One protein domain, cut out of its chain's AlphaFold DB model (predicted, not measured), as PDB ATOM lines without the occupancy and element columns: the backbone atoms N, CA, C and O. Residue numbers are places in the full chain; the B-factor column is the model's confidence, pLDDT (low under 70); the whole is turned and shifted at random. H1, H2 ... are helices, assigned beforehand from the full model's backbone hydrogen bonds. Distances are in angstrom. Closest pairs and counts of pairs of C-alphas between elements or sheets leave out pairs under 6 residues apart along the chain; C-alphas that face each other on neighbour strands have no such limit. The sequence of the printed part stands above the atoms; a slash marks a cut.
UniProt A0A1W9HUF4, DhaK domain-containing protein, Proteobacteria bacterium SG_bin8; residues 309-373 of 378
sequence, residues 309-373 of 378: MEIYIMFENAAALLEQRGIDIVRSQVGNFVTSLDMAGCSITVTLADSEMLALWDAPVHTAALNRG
ATOM      1  N   MET A 309     143.877 140.830 158.934       76.75
ATOM      2  CA  MET A 309     143.815 140.705 157.475       76.75
ATOM      3  C   MET A 309     142.397 140.403 156.974       76.75
ATOM      4  O   MET A 309     141.962 141.010 156.001       76.75
ATOM      5  N   GLU A 310     141.660 139.517 157.643       79.56
ATOM      6  CA  GLU A 310     140.266 139.228 157.298       79.56
ATOM      7  C   GLU A 310     139.374 140.448 157.539       79.56
ATOM      8  O   GLU A 310     138.540 140.767 156.694       79.56
ATOM      9  N   ILE A 311     139.605 141.201 158.621       82.88
ATOM     10  CA  ILE A 311     138.884 142.457 158.871       82.88
ATOM     11  C   ILE A 311     139.165 143.479 157.755       82.88
ATOM     12  O   ILE A 311     138.234 144.131 157.283       82.88
ATOM     13  N   TYR A 312     140.409 143.592 157.274       84.88
ATOM     14  CA  TYR A 312     140.734 144.444 156.120       84.88
ATOM     15  C   TYR A 312     140.058 143.970 154.830       84.88
ATOM     16  O   TYR A 312     139.483 144.789 154.121       84.88
ATOM     17  N   ILE A 313     140.054 142.663 154.544       85.56
ATOM     18  CA  ILE A 313     139.342 142.103 153.381       85.56
ATOM     19  C   ILE A 313     137.845 142.421 153.464       85.56
ATOM     20  O   ILE A 313     137.217 142.783 152.468       85.56
ATOM     21  N   MET A 314     137.250 142.307 154.649       85.38
ATOM     22  CA  MET A 314     135.846 142.646 154.858       85.38
ATOM     23  C   MET A 314     135.572 144.138 154.692       85.38
ATOM     24  O   MET A 314     134.575 144.497 154.066       85.38
ATOM     25  N   PHE A 315     136.458 145.001 155.200       90.00
ATOM     26  CA  PHE A 315     136.374 146.444 154.994       90.00
ATOM     27  C   PHE A 315     136.429 146.806 153.507       90.00
ATOM     28  O   PHE A 315     135.549 147.523 153.048       90.00
ATOM     29  N   GLU A 316     137.390 146.274 152.749       90.06
ATOM     30  CA  GLU A 316     137.526 146.535 151.307       90.06
ATOM     31  C   GLU A 316     136.256 146.139 150.537       90.06
ATOM     32  O   GLU A 316     135.733 146.907 149.729       90.06
ATOM     33  N   ASN A 317     135.682 144.971 150.850       91.19
ATOM     34  CA  ASN A 317     134.417 144.539 150.251       91.19
ATOM     35  C   ASN A 317     133.249 145.472 150.611       91.19
ATOM     36  O   ASN A 317     132.419 145.794 149.758       91.19
ATOM     37  N   ALA A 318     133.166 145.914 151.868       90.81
ATOM     38  CA  ALA A 318     132.131 146.840 152.311       90.81
ATOM     39  C   ALA A 318     132.291 148.224 151.671       90.81
ATOM     40  O   ALA A 318     131.299 148.813 151.239       90.81
ATOM     41  N   ALA A 319     133.526 148.716 151.565       92.00
ATOM     42  CA  ALA A 319     133.844 149.997 150.961       92.00
ATOM     43  C   ALA A 319     133.438 150.027 149.484       92.00
ATOM     44  O   ALA A 319     132.668 150.897 149.080       92.00
ATOM     45  N   ALA A 320     133.816 148.999 148.718       92.69
ATOM     46  CA  ALA A 320     133.420 148.865 147.318       92.69
ATOM     47  C   ALA A 320     131.888 148.862 147.130       92.69
ATOM     48  O   ALA A 320     131.364 149.471 146.198       92.69
ATOM     49  N   LEU A 321     131.141 148.209 148.031       94.12
ATOM     50  CA  LEU A 321     129.672 148.181 147.998       94.12
ATOM     51  C   LEU A 321     129.014 149.526 148.340       94.12
ATOM     52  O   LEU A 321     127.875 149.765 147.922       94.12
ATOM     53  N   LEU A 322     129.671 150.366 149.140       93.31
ATOM     54  CA  LEU A 322     129.206 151.714 149.472       93.31
ATOM     55  C   LEU A 322     129.494 152.678 148.317       93.31
ATOM     56  O   LEU A 322     128.587 153.383 147.872       93.31
ATOM     57  N   GLU A 323     130.700 152.624 147.755       93.81
ATOM     58  CA  GLU A 323     131.106 153.437 146.604       93.81
ATOM     59  C   GLU A 323     130.235 153.161 145.371       93.81
ATOM     60  O   GLU A 323     129.757 154.090 144.723       93.81
ATOM     61  N   GLN A 324     129.917 151.890 145.090       95.75
ATOM     62  CA  GLN A 324     128.987 151.517 144.011       95.75
ATOM     63  C   GLN A 324     127.580 152.106 144.187       95.75
ATOM     64  O   GLN A 324     126.843 152.253 143.212       95.75
ATOM     65  N   ARG A 325     127.192 152.440 145.422       95.56
ATOM     66  CA  ARG A 325     125.918 153.096 145.745       95.56
ATOM     67  C   ARG A 325     126.030 154.623 145.807       95.56
ATOM     68  O   ARG A 325     125.049 155.270 146.162       95.56
ATOM     69  N   GLY A 326     127.185 155.192 145.457       94.56
ATOM     70  CA  GLY A 326     127.442 156.632 145.506       94.56
ATOM     71  C   GLY A 326     127.561 157.184 146.927       94.56
ATOM     72  O   GLY A 326     127.239 158.347 147.151       94.56
ATOM     73  N   ILE A 327     127.949 156.347 147.895       92.75
ATOM     74  CA  ILE A 327     128.177 156.761 149.281       92.75
ATOM     75  C   ILE A 327     129.674 157.010 149.467       92.75
ATOM     76  O   ILE A 327     130.464 156.068 149.444       92.75
ATOM     77  N   ASP A 328     130.045 158.268 149.698       91.88
ATOM     78  CA  ASP A 328     131.428 158.651 149.976       91.88
ATOM     79  C   ASP A 328     131.823 158.300 151.417       91.88
ATOM     80  O   ASP A 328     131.189 158.720 152.390       91.88
ATOM     81  N   ILE A 329     132.913 157.548 151.565       90.19
ATOM     82  CA  ILE A 329     133.462 157.174 152.870       90.19
ATOM     83  C   ILE A 329     134.419 158.274 153.335       90.19
ATOM     84  O   ILE A 329     135.551 158.382 152.873       90.19
ATOM     85  N   VAL A 330     133.969 159.101 154.278       90.19
ATOM     86  CA  VAL A 330     134.741 160.261 154.770       90.19
ATOM     87  C   VAL A 330     135.771 159.872 155.843       90.19
ATOM     88  O   VAL A 330     136.823 160.510 155.990       90.19
ATOM     89  N   ARG A 331     135.476 158.823 156.620       86.75
ATOM     90  CA  ARG A 331     136.335 158.263 157.672       86.75
ATOM     91  C   ARG A 331     136.152 156.752 157.733       86.75
ATOM     92  O   ARG A 331     135.033 156.260 157.623       86.75
ATOM     93  N   SER A 332     137.244 156.033 157.963       87.81
ATOM     94  CA  SER A 332     137.229 154.601 158.241       87.81
ATOM     95  C   SER A 332     138.163 154.285 159.404       87.81
ATOM     96  O   SER A 332     139.154 154.976 159.646       87.81
ATOM     97  N   GLN A 333     137.828 153.238 160.151       85.38
ATOM     98  CA  GLN A 333     138.695 152.681 161.177       85.38
ATOM     99  C   GLN A 333     138.548 151.165 161.133       85.38
ATOM    100  O   GLN A 333     137.445 150.637 161.245       85.38
ATOM    101  N   VAL A 334     139.669 150.477 160.936       84.31
ATOM    102  CA  VAL A 334     139.730 149.024 160.759       84.31
ATOM    103  C   VAL A 334     140.712 148.476 161.783       84.31
ATOM    104  O   VAL A 334     141.819 148.995 161.924       84.31
ATOM    105  N   GLY A 335     140.299 147.469 162.546       76.44
ATOM    106  CA  GLY A 335     141.137 146.906 163.594       76.44
ATOM    107  C   GLY A 335     140.400 145.957 164.524       76.44
ATOM    108  O   GLY A 335     139.177 145.838 164.482       76.44
ATOM    109  N   ASN A 336     141.172 145.315 165.396       70.81
ATOM    110  CA  ASN A 336     140.679 144.391 166.416       70.81
ATOM    111  C   ASN A 336     140.162 145.173 167.634       70.81
ATOM    112  O   ASN A 336     140.704 145.070 168.734       70.81
ATOM    113  N   PHE A 337     139.159 146.023 167.421       72.75
ATOM    114  CA  PHE A 337     138.551 146.804 168.495       72.75
ATOM    115  C   PHE A 337     137.516 145.953 169.230       72.75
ATOM    116  O   PHE A 337     136.678 145.300 168.614       72.75
ATOM    117  N   VAL A 338     137.549 145.983 170.560       61.41
ATOM    118  CA  VAL A 338     136.578 145.287 171.406       61.41
ATOM    119  C   VAL A 338     135.503 146.288 171.799       61.41
ATOM    120  O   VAL A 338     135.685 147.080 172.721       61.41
ATOM    121  N   THR A 339     134.379 146.271 171.087       55.38
ATOM    122  CA  THR A 339     133.184 147.048 171.458       55.38
ATOM    123  C   THR A 339     132.296 146.301 172.457       55.38
ATOM    124  O   THR A 339     131.486 146.920 173.143       55.38
ATOM    125  N   SER A 340     132.453 144.976 172.563       51.72
ATOM    126  CA  SER A 340     131.841 144.112 173.577       51.72
ATOM    127  C   SER A 340     132.601 142.782 173.659       51.72
ATOM    128  O   SER A 340     133.147 142.324 172.657       51.72
ATOM    129  N   LEU A 341     132.623 142.160 174.843       48.06
ATOM    130  CA  LEU A 341     133.217 140.833 175.067       48.06
ATOM    131  C   LEU A 341     132.338 139.681 174.541       48.06
ATOM    132  O   LEU A 341     132.832 138.572 174.386       48.06
ATOM    133  N   ASP A 342     131.068 139.954 174.224       45.50
ATOM    134  CA  ASP A 342     130.082 138.954 173.781       45.50
ATOM    135  C   ASP A 342     129.886 138.932 172.249       45.50
ATOM    136  O   ASP A 342     128.894 138.400 171.746       45.50
ATOM    137  N   MET A 343     130.773 139.569 171.479       53.22
ATOM    138  CA  MET A 343     130.637 139.644 170.021       53.22
ATOM    139  C   MET A 343     131.279 138.441 169.332       53.22
ATOM    140  O   MET A 343     132.480 138.222 169.441       53.22
ATOM    141  N   ALA A 344     130.477 137.691 168.575       55.06
ATOM    142  CA  ALA A 344     130.968 136.634 167.701       55.06
ATOM    143  C   ALA A 344     131.369 137.207 166.331       55.06
ATOM    144  O   ALA A 344     130.571 137.886 165.682       55.06
ATOM    145  N   GLY A 345     132.586 136.896 165.876       67.88
ATOM    146  CA  GLY A 345     133.076 137.245 164.541       67.88
ATOM    147  C   GLY A 345     133.558 138.691 164.424       67.88
ATOM    148  O   GLY A 345     134.484 139.113 165.118       67.88
ATOM    149  N   CYS A 346     132.966 139.439 163.503       70.44
ATOM    150  CA  CYS A 346     133.313 140.822 163.199       70.44
ATOM    151  C   CYS A 346     132.034 141.633 162.952       70.44
ATOM    152  O   CYS A 346     130.990 141.094 162.577       70.44
ATOM    153  N   SER A 347     132.108 142.944 163.161       75.44
ATOM    154  CA  SER A 347     131.020 143.865 162.846       75.44
ATOM    155  C   SER A 347     131.501 144.943 161.886       75.44
ATOM    156  O   SER A 347     132.641 145.400 161.948       75.44
ATOM    157  N   ILE A 348     130.600 145.367 161.003       80.31
ATOM    158  CA  ILE A 348     130.773 146.567 160.187       80.31
ATOM    159  C   ILE A 348     129.688 147.543 160.624       80.31
ATOM    160  O   ILE A 348     128.499 147.265 160.480       80.31
ATOM    161  N   THR A 349     130.109 148.686 161.156       83.38
ATOM    162  CA  THR A 349     129.211 149.778 161.530       83.38
ATOM    163  C   THR A 349     129.364 150.899 160.513       83.38
ATOM    164  O   THR A 349     130.452 151.448 160.357       83.38
ATOM    165  N   VAL A 350     128.270 151.252 159.838       85.56
ATOM    166  CA  VAL A 350     128.201 152.409 158.937       85.56
ATOM    167  C   VAL A 350     127.346 153.473 159.616       85.56
ATOM    168  O   VAL A 350     126.211 153.195 159.997       85.56
ATOM    169  N   THR A 351     127.891 154.676 159.784       85.75
ATOM    170  CA  THR A 351     127.190 155.817 160.389       85.75
ATOM    171  C   THR A 351     127.269 157.036 159.477       85.75
ATOM    172  O   THR A 351     128.221 157.176 158.707       85.75
ATOM    173  N   LEU A 352     126.269 157.914 159.555       88.00
ATOM    174  CA  LEU A 352     126.312 159.198 158.862       88.00
ATOM    175  C   LEU A 352     127.354 160.094 159.537       88.00
ATOM    176  O   LEU A 352     127.337 160.288 160.751       88.00
ATOM    177  N   ALA A 353     128.264 160.636 158.735       87.88
ATOM    178  CA  ALA A 353     129.301 161.546 159.199       87.88
ATOM    179  C   ALA A 353     128.779 162.988 159.181       87.88
ATOM    180  O   ALA A 353     129.048 163.741 158.244       87.88
ATOM    181  N   ASP A 354     128.009 163.367 160.199       89.19
ATOM    182  CA  ASP A 354     127.736 164.777 160.470       89.19
ATOM    183  C   ASP A 354     128.862 165.416 161.303       89.19
ATOM    184  O   ASP A 354     129.812 164.764 161.745       89.19
ATOM    185  N   SER A 355     128.787 166.732 161.484       87.00
ATOM    186  CA  SER A 355     129.803 167.498 162.208       87.00
ATOM    187  C   SER A 355     129.935 167.108 163.685       87.00
ATOM    188  O   SER A 355     131.038 167.190 164.223       87.00
ATOM    189  N   GLU A 356     128.853 166.677 164.340       89.06
ATOM    190  CA  GLU A 356     128.910 166.200 165.728       89.06
ATOM    191  C   GLU A 356     129.617 164.845 165.786       89.06
ATOM    192  O   GLU A 356     130.521 164.635 166.599       89.06
ATOM    193  N   MET A 357     129.271 163.945 164.865       85.94
ATOM    194  CA  MET A 357     129.839 162.614 164.821       85.94
ATOM    195  C   MET A 357     131.315 162.624 164.459       85.94
ATOM    196  O   MET A 357     132.079 161.891 165.076       85.94
ATOM    197  N   LEU A 358     131.747 163.488 163.540       85.94
ATOM    198  CA  LEU A 358     133.168 163.672 163.243       85.94
ATOM    199  C   LEU A 358     133.946 164.192 164.462       85.94
ATOM    200  O   LEU A 358     135.046 163.714 164.728       85.94
ATOM    201  N   ALA A 359     133.366 165.108 165.247       85.06
ATOM    202  CA  ALA A 359     134.005 165.617 166.460       85.06
ATOM    203  C   ALA A 359     134.160 164.529 167.539       85.06
ATOM    204  O   ALA A 359     135.230 164.390 168.133       85.06
ATOM    205  N   LEU A 360     133.118 163.723 167.768       85.31
ATOM    206  CA  LEU A 360     133.177 162.574 168.678       85.31
ATOM    207  C   LEU A 360     134.117 161.482 168.154       85.31
ATOM    208  O   LEU A 360     134.841 160.856 168.930       85.31
ATOM    209  N   TRP A 361     134.142 161.277 166.835       81.31
ATOM    210  CA  TRP A 361     135.010 160.301 166.195       81.31
ATOM    211  C   TRP A 361     136.478 160.644 166.357       81.31
ATOM    212  O   TRP A 361     137.254 159.710 166.389       81.31
ATOM    213  N   ASP A 362     136.881 161.905 166.494       83.12
ATOM    214  CA  ASP A 362     138.287 162.289 166.695       83.12
ATOM    215  C   ASP A 362     138.660 162.461 168.182       83.12
ATOM    216  O   ASP A 362     139.826 162.697 168.517       83.12
ATOM    217  N   ALA A 363     137.698 162.285 169.095       85.44
ATOM    218  CA  ALA A 363     137.919 162.451 170.526       85.44
ATOM    219  C   ALA A 363     138.969 161.459 171.074       85.44
ATOM    220  O   ALA A 363     139.056 160.308 170.604       85.44
ATOM    221  N   PRO A 364     139.764 161.874 172.082       86.19
ATOM    222  CA  PRO A 364     140.676 160.978 172.766       86.19
ATOM    223  C   PRO A 364     139.929 159.826 173.441       86.19
ATOM    224  O   PRO A 364     138.877 160.020 174.049       86.19
ATOM    225  N   VAL A 365     140.494 158.628 173.372       82.81
ATOM    226  CA  VAL A 365     139.957 157.424 174.008       82.81
ATOM    227  C   VAL A 365     141.107 156.623 174.595       82.81
ATOM    228  O   VAL A 365     142.171 156.519 173.984       82.81
ATOM    229  N   HIS A 366     140.895 156.081 175.792       79.62
ATOM    230  CA  HIS A 366     141.879 155.260 176.485       79.62
ATOM    231  C   HIS A 366     141.177 154.025 177.056       79.62
ATOM    232  O   HIS A 366     140.524 154.083 178.096       79.62
ATOM    233  N   THR A 367     141.240 152.918 176.320       72.31
ATOM    234  CA  THR A 367     140.602 151.640 176.670       72.31
ATOM    235  C   THR A 367     141.549 150.488 176.349       72.31
ATOM    236  O   THR A 367     142.464 150.642 175.547       72.31
ATOM    237  N   ALA A 368     141.302 149.301 176.908       61.47
ATOM    238  CA  ALA A 368     142.138 148.126 176.645       61.47
ATOM    239  C   ALA A 368     142.237 147.749 175.147       61.47
ATOM    240  O   ALA A 368     143.213 147.123 174.739       61.47
ATOM    241  N   ALA A 369     141.247 148.131 174.331       63.56
ATOM    242  CA  ALA A 369     141.173 147.763 172.916       63.56
ATOM    243  C   ALA A 369     141.356 148.930 171.930       63.56
ATOM    244  O   ALA A 369     141.547 148.690 170.740       63.56
ATOM    245  N   LEU A 370     141.303 150.184 172.388       71.25
ATOM    246  CA  LEU A 370     141.508 151.365 171.552       71.25
ATOM    247  C   LEU A 370     142.090 152.516 172.376       71.25
ATOM    248  O   LEU A 370     141.450 153.000 173.313       71.25
ATOM    249  N   ASN A 371     143.268 152.980 171.956       74.69
ATOM    250  CA  ASN A 371     143.952 154.149 172.501       74.69
ATOM    251  C   ASN A 371     144.209 155.162 171.383       74.69
ATOM    252  O   ASN A 371     144.850 154.829 170.385       74.69
ATOM    253  N   ARG A 372     143.719 156.393 171.542       80.88
ATOM    254  CA  ARG A 372     143.909 157.486 170.580       80.88
ATOM    255  C   ARG A 372     143.892 158.831 171.300       80.88
ATOM    256  O   ARG A 372     143.056 159.046 172.166       80.88
ATOM    257  N   GLY A 373     144.765 159.747 170.884       77.25
ATOM    258  CA  GLY A 373     144.861 161.097 171.449       77.25
ATOM    259  C   GLY A 373     145.517 161.143 172.836       77.25
ATOM    260  O   GLY A 373     145.838 160.114 173.425       77.25
TER     261      GLY A 373
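This is residues 309 to 373 of the 378 residues of the protein "DhaK domain-containing protein" of Proteobacteria bacterium SG_bin8 (UniProt A0A1W9HUF4). This domain has little regular structure: two helices, H1 and the shorter H2, stand well away from each other, joined by the long winding stretch of residues 324 to 354, and after H2 the printed part closes with residues 362 to 373, which fold back on themselves in a small turn where residues 365 to 366 pair with residues 371 to 372. After H1, residues 324 to 354 run out to a loop at residues 338 to 345 and fold back toward H2. The printed part has 65 residues, 22 of them in H1 and then H2, with no named strand; the class is all helix. It is only just loose, close to compact, with a radius of gyration of the C-alphas of 13.1 A and spans of 35 by 30 by 18 A.

H1, residues 309 to 323, and H2, residues 355 to 361, are apart. In both, every O i to N i+4 pair is within hydrogen-bond range. Residues 365 to 366 pair with residues 371 to 372, antiparallel.

H1 begins at C-alpha 309 (143.815, 140.705, 157.475) and is 21.0 A long from first to last C-alpha. H2, 9.7 A long, ends at C-alpha 361 (135.010, 160.301, 166.195).

The two C-alphas farthest apart, those of Gly 326 and Ala 368, are 35.5 A apart. The printed part has no cut. The 31-residue link from H1 to H2 is long. Mean pLDDT of the printed part is 80.6; residues 338 to 345 and 368 to 369 are under 70.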